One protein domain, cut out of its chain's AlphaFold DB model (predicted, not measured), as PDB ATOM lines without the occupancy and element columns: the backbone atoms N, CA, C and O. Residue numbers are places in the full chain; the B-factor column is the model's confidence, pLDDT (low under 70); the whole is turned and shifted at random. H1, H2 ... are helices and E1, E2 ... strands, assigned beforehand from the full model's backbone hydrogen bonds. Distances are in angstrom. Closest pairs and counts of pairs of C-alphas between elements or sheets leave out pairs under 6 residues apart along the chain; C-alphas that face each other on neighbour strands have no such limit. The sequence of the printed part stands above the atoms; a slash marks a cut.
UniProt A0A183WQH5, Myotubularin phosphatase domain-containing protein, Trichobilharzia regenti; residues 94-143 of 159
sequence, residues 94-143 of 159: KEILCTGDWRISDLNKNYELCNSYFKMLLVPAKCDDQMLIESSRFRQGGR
ATOM      1  N   LYS A  94     -51.445 -11.319  18.920       82.62
ATOM      2  CA  LYS A  94     -52.621 -12.120  19.301       82.62
ATOM      3  C   LYS A  94     -53.926 -11.443  18.900       82.62
ATOM      4  O   LYS A  94     -54.744 -12.067  18.242       82.62
ATOM      5  N   GLU A  95     -54.085 -10.163  19.228       82.62
ATOM      6  CA  GLU A  95     -55.287  -9.405  18.870       82.62
ATOM      7  C   GLU A  95     -55.498  -9.322  17.354       82.62
ATOM      8  O   GLU A  95     -56.629  -9.411  16.885       82.62
ATOM      9  N   ILE A  96     -54.411  -9.200  16.587       87.88
ATOM     10  CA  ILE A  96     -54.460  -9.151  15.124       87.88
ATOM     11  C   ILE A  96     -54.903 -10.510  14.576       87.88
ATOM     12  O   ILE A  96     -55.792 -10.576  13.735       87.88
ATOM     13  N   LEU A  97     -54.332 -11.602  15.087       89.06
ATOM     14  CA  LEU A  97     -54.692 -12.962  14.683       89.06
ATOM     15  C   LEU A  97     -56.133 -13.319  15.073       89.06
ATOM     16  O   LEU A  97     -56.815 -14.003  14.316       89.06
ATOM     17  N   CYS A  98     -56.626 -12.814  16.210       87.38
ATOM     18  CA  CYS A  98     -58.010 -13.006  16.645       87.38
ATOM     19  C   CYS A  98     -59.046 -12.395  15.688       87.38
ATOM     20  O   CYS A  98     -60.199 -12.813  15.730       87.38
ATOM     21  N   THR A  99     -58.666 -11.447  14.821       88.94
ATOM     22  CA  THR A  99     -59.578 -10.926  13.784       88.94
ATOM     23  C   THR A  99     -59.911 -11.962  12.710       88.94
ATOM     24  O   THR A  99     -60.949 -11.858  12.069       88.94
ATOM     25  N   GLY A 100     -59.033 -12.949  12.487       90.50
ATOM     26  CA  GLY A 100     -59.143 -13.901  11.379       90.50
ATOM     27  C   GLY A 100     -58.762 -13.333  10.005       90.50
ATOM     28  O   GLY A 100     -58.621 -14.101   9.057       90.50
ATOM     29  N   ASP A 101     -58.525 -12.024   9.884       92.75
ATOM     30  CA  ASP A 101     -58.138 -11.378   8.621       92.75
ATOM     31  C   ASP A 101     -56.642 -11.514   8.308       92.75
ATOM     32  O   ASP A 101     -56.212 -11.268   7.179       92.75
ATOM     33  N   TRP A 102     -55.844 -11.933   9.291       94.12
ATOM     34  CA  TRP A 102     -54.391 -12.050   9.203       94.12
ATOM     35  C   TRP A 102     -53.922 -13.427   9.661       94.12
ATOM     36  O   TRP A 102     -54.431 -13.981  10.633       94.12
ATOM     37  N   ARG A 103     -52.899 -13.957   8.988       94.69
ATOM     38  CA  ARG A 103     -52.237 -15.219   9.329       94.69
ATOM     39  C   ARG A 103     -50.725 -15.052   9.343       94.69
ATOM     40  O   ARG A 103     -50.172 -14.209   8.637       94.69
ATOM     41  N   ILE A 104     -50.054 -15.898  10.112       94.06
ATOM     42  CA  ILE A 104     -48.601 -16.026  10.033       94.06
ATOM     43  C   ILE A 104     -48.262 -16.946   8.856       94.06
ATOM     44  O   ILE A 104     -48.824 -18.031   8.734       94.06
ATOM     45  N   SER A 105     -47.337 -16.510   8.010       94.44
ATOM     46  CA  SER A 105     -46.698 -17.305   6.967       94.44
ATOM     47  C   SER A 105     -45.257 -17.614   7.373       94.44
ATOM     48  O   SER A 105     -44.519 -16.733   7.829       94.44
ATOM     49  N   ASP A 106     -44.858 -18.871   7.207       95.38
ATOM     50  CA  ASP A 106     -43.507 -19.383   7.436       95.38
ATOM     51  C   ASP A 106     -42.741 -19.634   6.128       95.38
ATOM     52  O   ASP A 106     -41.624 -20.150   6.158       95.38
ATOM     53  N   LEU A 107     -43.281 -19.205   4.982       95.62
ATOM     54  CA  LEU A 107     -42.646 -19.410   3.679       95.62
ATOM     55  C   LEU A 107     -41.236 -18.804   3.588       95.62
ATOM     56  O   LEU A 107     -40.403 -19.276   2.821       95.62
ATOM     57  N   ASN A 108     -40.946 -17.756   4.367       96.19
ATOM     58  CA  ASN A 108     -39.627 -17.124   4.399       96.19
ATOM     59  C   ASN A 108     -38.722 -17.648   5.532       96.19
ATOM     60  O   ASN A 108     -37.716 -17.018   5.858       96.19
ATOM     61  N   LYS A 109     -39.035 -18.799   6.147       96.06
ATOM     62  CA  LYS A 109     -38.277 -19.367   7.281       96.06
ATOM     63  C   LYS A 109     -36.787 -19.565   6.988       96.06
ATOM     64  O   LYS A 109     -35.959 -19.374   7.884       96.06
ATOM     65  N   ASN A 110     -36.467 -19.914   5.744       96.44
ATOM     66  CA  ASN A 110     -35.107 -20.118   5.248       96.44
ATOM     67  C   ASN A 110     -34.558 -18.913   4.468       96.44
ATOM     68  O   ASN A 110     -33.495 -19.023   3.869       96.44
ATOM     69  N   TYR A 111     -35.261 -17.771   4.467       96.44
ATOM     70  CA  TYR A 111     -34.887 -16.559   3.725       96.44
ATOM     71  C   TYR A 111     -34.847 -16.716   2.190       96.44
ATOM     72  O   TYR A 111     -34.211 -15.918   1.501       96.44
ATOM     73  N   GLU A 112     -35.534 -17.726   1.647       94.25
ATOM     74  CA  GLU A 112     -35.529 -18.061   0.213       94.25
ATOM     75  C   GLU A 112     -36.389 -17.109  -0.633       94.25
ATOM     76  O   GLU A 112     -36.022 -16.778  -1.757       94.25
ATOM     77  N   LEU A 113     -37.518 -16.634  -0.095       94.38
ATOM     78  CA  LEU A 113     -38.393 -15.683  -0.790       94.38
ATOM     79  C   LEU A 113     -37.825 -14.264  -0.777       94.38
ATOM     80  O   LEU A 113     -37.903 -13.549  -1.773       94.38
ATOM     81  N   CYS A 114     -37.300 -13.839   0.373       96.38
ATOM     82  CA  CYS A 114     -36.707 -12.526   0.562       96.38
ATOM     83  C   CYS A 114     -35.673 -12.571   1.690       96.38
ATOM     84  O   CYS A 114     -36.014 -12.666   2.874       96.38
ATOM     85  N   ASN A 115     -34.399 -12.422   1.329       96.31
ATOM     86  CA  ASN A 115     -33.285 -12.471   2.279       96.31
ATOM     87  C   ASN A 115     -33.236 -11.299   3.273       96.31
ATOM     88  O   ASN A 115     -32.575 -11.389   4.304       96.31
ATOM     89  N   SER A 116     -33.944 -10.210   2.970       95.19
ATOM     90  CA  SER A 116     -34.006  -8.994   3.788       95.19
ATOM     91  C   SER A 116     -35.228  -8.938   4.711       95.19
ATOM     92  O   SER A 116     -35.387  -7.978   5.464       95.19
ATOM     93  N   TYR A 117     -36.116  -9.932   4.637       94.56
ATOM     94  CA  TYR A 117     -37.321 -10.039   5.460       94.56
ATOM     95  C   TYR A 117     -37.122 -10.979   6.642       94.56
ATOM     96  O   TYR A 117     -36.232 -11.819   6.642       94.56
ATOM     97  N   PHE A 118     -37.992 -10.861   7.648       90.81
ATOM     98  CA  PHE A 118     -38.028 -11.787   8.776       90.81
ATOM     99  C   PHE A 118     -38.433 -13.206   8.344       90.81
ATOM    100  O   PHE A 118     -39.059 -13.404   7.300       90.81
ATOM    101  N   LYS A 119     -38.107 -14.196   9.186       92.81
ATOM    102  CA  LYS A 119     -38.457 -15.611   8.965       92.81
ATOM    103  C   LYS A 119     -39.963 -15.868   8.961       92.81
ATOM    104  O   LYS A 119     -40.450 -16.678   8.184       92.81
ATOM    105  N   MET A 120     -40.673 -15.208   9.872       91.38
ATOM    106  CA  MET A 120     -42.121 -15.320  10.038       91.38
ATOM    107  C   MET A 120     -42.741 -13.984   9.662       91.38
ATOM    108  O   MET A 120     -42.306 -12.943  10.154       91.38
ATOM    109  N   LEU A 121     -43.737 -14.020   8.785       92.50
ATOM    110  CA  LEU A 121     -44.341 -12.829   8.199       92.50
ATOM    111  C   LEU A 121     -45.844 -12.852   8.437       92.50
ATOM    112  O   LEU A 121     -46.477 -13.898   8.337       92.50
ATOM    113  N   LEU A 122     -46.421 -11.701   8.755       93.69
ATOM    114  CA  LEU A 122     -47.858 -11.564   8.947       93.69
ATOM    115  C   LEU A 122     -48.479 -11.069   7.634       93.69
ATOM    116  O   LEU A 122     -48.098 -10.018   7.113       93.69
ATOM    117  N   VAL A 123     -49.396 -11.857   7.080       95.62
ATOM    118  CA  VAL A 123     -49.999 -11.660   5.753       95.62
ATOM    119  C   VAL A 123     -51.522 -11.777   5.846       95.62
ATOM    120  O   VAL A 123     -52.019 -12.382   6.799       95.62
ATOM    121  N   PRO A 124     -52.291 -11.221   4.896       95.94
ATOM    122  CA  PRO A 124     -53.738 -11.402   4.891       95.94
ATOM    123  C   PRO A 124     -54.113 -12.887   4.812       95.94
ATOM    124  O   PRO A 124     -53.557 -13.632   4.004       95.94
ATOM    125  N   ALA A 125     -55.090 -13.317   5.608       95.75
ATOM    126  CA  ALA A 125     -55.531 -14.713   5.662       95.75
ATOM    127  C   ALA A 125     -56.083 -15.222   4.318       95.75
ATOM    128  O   ALA A 125     -55.991 -16.408   4.021       95.75
ATOM    129  N   LYS A 126     -56.609 -14.314   3.485       95.56
ATOM    130  CA  LYS A 126     -57.152 -14.607   2.149       95.56
ATOM    131  C   LYS A 126     -56.081 -14.881   1.090       95.56
ATOM    132  O   LYS A 126     -56.406 -15.427   0.043       95.56
ATOM    133  N   CYS A 127     -54.840 -14.460   1.324       95.50
ATOM    134  CA  CYS A 127     -53.742 -14.723   0.406       95.50
ATOM    135  C   CYS A 127     -53.207 -16.125   0.679       95.50
ATOM    136  O   CYS A 127     -52.746 -16.393   1.792       95.50
ATOM    137  N   ASP A 128     -53.253 -17.002  -0.319       95.25
ATOM    138  CA  ASP A 128     -52.597 -18.304  -0.252       95.25
ATOM    139  C   ASP A 128     -51.080 -18.171  -0.459       95.25
ATOM    140  O   ASP A 128     -50.547 -17.094  -0.738       95.25
ATOM    141  N   ASP A 129     -50.360 -19.270  -0.265       96.75
ATOM    142  CA  ASP A 129     -48.904 -19.265  -0.367       96.75
ATOM    143  C   ASP A 129     -48.415 -19.059  -1.811       96.75
ATOM    144  O   ASP A 129     -47.392 -18.406  -2.023       96.75
ATOM    145  N   GLN A 130     -49.171 -19.524  -2.813       97.56
ATOM    146  CA  GLN A 130     -48.822 -19.331  -4.221       97.56
ATOM    147  C   GLN A 130     -48.879 -17.850  -4.613       97.56
ATOM    148  O   GLN A 130     -47.968 -17.352  -5.271       97.56
ATOM    149  N   MET A 131     -49.900 -17.115  -4.165       97.19
ATOM    150  CA  MET A 131     -50.013 -15.671  -4.371       97.19
ATOM    151  C   MET A 131     -48.824 -14.918  -3.772       97.19
ATOM    152  O   MET A 131     -48.328 -13.972  -4.385       97.19
ATOM    153  N   LEU A 132     -48.339 -15.331  -2.596       97.12
ATOM    154  CA  LEU A 132     -47.159 -14.723  -1.972       97.12
ATOM    155  C   LEU A 132     -45.888 -14.998  -2.785       97.12
ATOM    156  O   LEU A 132     -45.077 -14.089  -2.971       97.12
ATOM    157  N   ILE A 133     -45.738 -16.217  -3.313       97.50
ATOM    158  CA  ILE A 133     -44.620 -16.598  -4.188       97.50
ATOM    159  C   ILE A 133     -44.643 -15.789  -5.490       97.50
ATOM    160  O   ILE A 133     -43.621 -15.229  -5.880       97.50
ATOM    161  N   GLU A 134     -45.787 -15.662  -6.161       97.75
ATOM    162  CA  GLU A 134     -45.860 -14.853  -7.385       97.75
ATOM    163  C   GLU A 134     -45.666 -13.359  -7.087       97.75
ATOM    164  O   GLU A 134     -44.969 -12.651  -7.822       97.75
ATOM    165  N   SER A 135     -46.199 -12.868  -5.962       97.19
ATOM    166  CA  SER A 135     -45.977 -11.486  -5.537       97.19
ATOM    167  C   SER A 135     -44.508 -11.198  -5.228       97.19
ATOM    168  O   SER A 135     -44.074 -10.066  -5.452       97.19
ATOM    169  N   SER A 136     -43.748 -12.157  -4.690       97.19
ATOM    170  CA  SER A 136     -42.319 -11.969  -4.422       97.19
ATOM    171  C   SER A 136     -41.526 -11.894  -5.726       97.19
ATOM    172  O   SER A 136     -40.704 -10.996  -5.874       97.19
ATOM    173  N   ARG A 137     -41.848 -12.741  -6.716       97.25
ATOM    174  CA  ARG A 137     -41.223 -12.727  -8.052       97.25
ATOM    175  C   ARG A 137     -41.459 -11.421  -8.804       97.25
ATOM    176  O   ARG A 137     -40.575 -10.961  -9.519       97.25
ATOM    177  N   PHE A 138     -42.633 -10.817  -8.635       97.56
ATOM    178  CA  PHE A 138     -42.960  -9.534  -9.257       97.56
ATOM    179  C   PHE A 138     -42.268  -8.336  -8.583       97.56
ATOM    180  O   PHE A 138     -41.994  -7.323  -9.229       97.56
ATOM    181  N   ARG A 139     -41.995  -8.406  -7.274       96.56
ATOM    182  CA  ARG A 139     -41.424  -7.293  -6.503       96.56
ATOM    183  C   ARG A 139     -39.900  -7.342  -6.504       96.56
ATOM    184  O   ARG A 139     -39.285  -8.380  -6.284       96.56
ATOM    185  N   GLN A 140     -39.272  -6.179  -6.658       96.69
ATOM    186  CA  GLN A 140     -37.817  -6.068  -6.584       96.69
ATOM    187  C   GLN A 140     -37.284  -6.630  -5.256       96.69
ATOM    188  O   GLN A 140     -37.732  -6.246  -4.171       96.69
ATOM    189  N   GLY A 141     -36.314  -7.540  -5.357       94.69
ATOM    190  CA  GLY A 141     -35.678  -8.178  -4.203       94.69
ATOM    191  C   GLY A 141     -36.604  -9.089  -3.392       94.69
ATOM    192  O   GLY A 141     -36.326  -9.306  -2.217       94.69
ATOM    193  N   GLY A 142     -37.719  -9.565  -3.962       95.75
ATOM    194  CA  GLY A 142     -38.636 -10.465  -3.258       95.75
ATOM    195  C   GLY A 142     -39.490  -9.781  -2.191       95.75
ATOM    196  O   GLY A 142     -40.142 -10.454  -1.401       95.75
ATOM    197  N   ARG A 143     -39.497  -8.443  -2.123       96.44
ATOM    198  CA  ARG A 143     -40.135  -7.667  -1.042       96.44
ATOM    199  C   ARG A 143     -41.645  -7.526  -1.269       96.44
ATOM    200  O   ARG A 143     -42.137  -6.454  -1.628       96.44
TER     201      ARG A 143
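Overview. This is residues 94 to 143 of the 159 residues of the protein "Myotubularin phosphatase domain-containing protein" of Trichobilharzia regenti (UniProt A0A183WQH5). A small two-stranded hairpin, E1 and E2, has the short helix H1 near one end of the domain, while the long loop of residues 106 to 120 that joins its strands reaches toward the other end, where the longer helix H2 ends. The printed part has 50 residues, in the order H1, E1, E2, H2; the sheet is antiparallel, and the class is mixed, with under half of the residues in named elements. It is compact, with a radius of gyration of the C-alphas of 11.1 A, yet elongated, spanning 31 by 18 by 14 A.

Along the chain. E1 is residues 102 to 105, 9.6 A long, and E2 is residues 121 to 124, 10.1 A. H1, residues 94 to 98, begins at C-alpha 94 (-52.621, -12.120, 19.301). H2, residues 129 to 138, is 14.5 A long and ends at C-alpha 138 (-42.960, -9.534, -9.257).

Arrangement. E1 and E2 form an antiparallel hairpin at 139 degrees; N 103 and O 123 are within hydrogen-bond range at 2.8 A. The closest C-alphas of H1 and E1, Leu 97 and Arg 103, are 6.3 A apart. Those of E1 and H2, Ser 105 and Asp 129, are 7.9 A apart. H1 and H2 are apart. In H1 and H2 every O i to N i+4 pair is within hydrogen-bond range.

Size, cuts and confidence. The farthest C-alphas, Cys 98 and Gln 140, are 31.6 A apart. The printed part has no cut. The link E1 to E2 is long. No printed residue is under 70 in pLDDT.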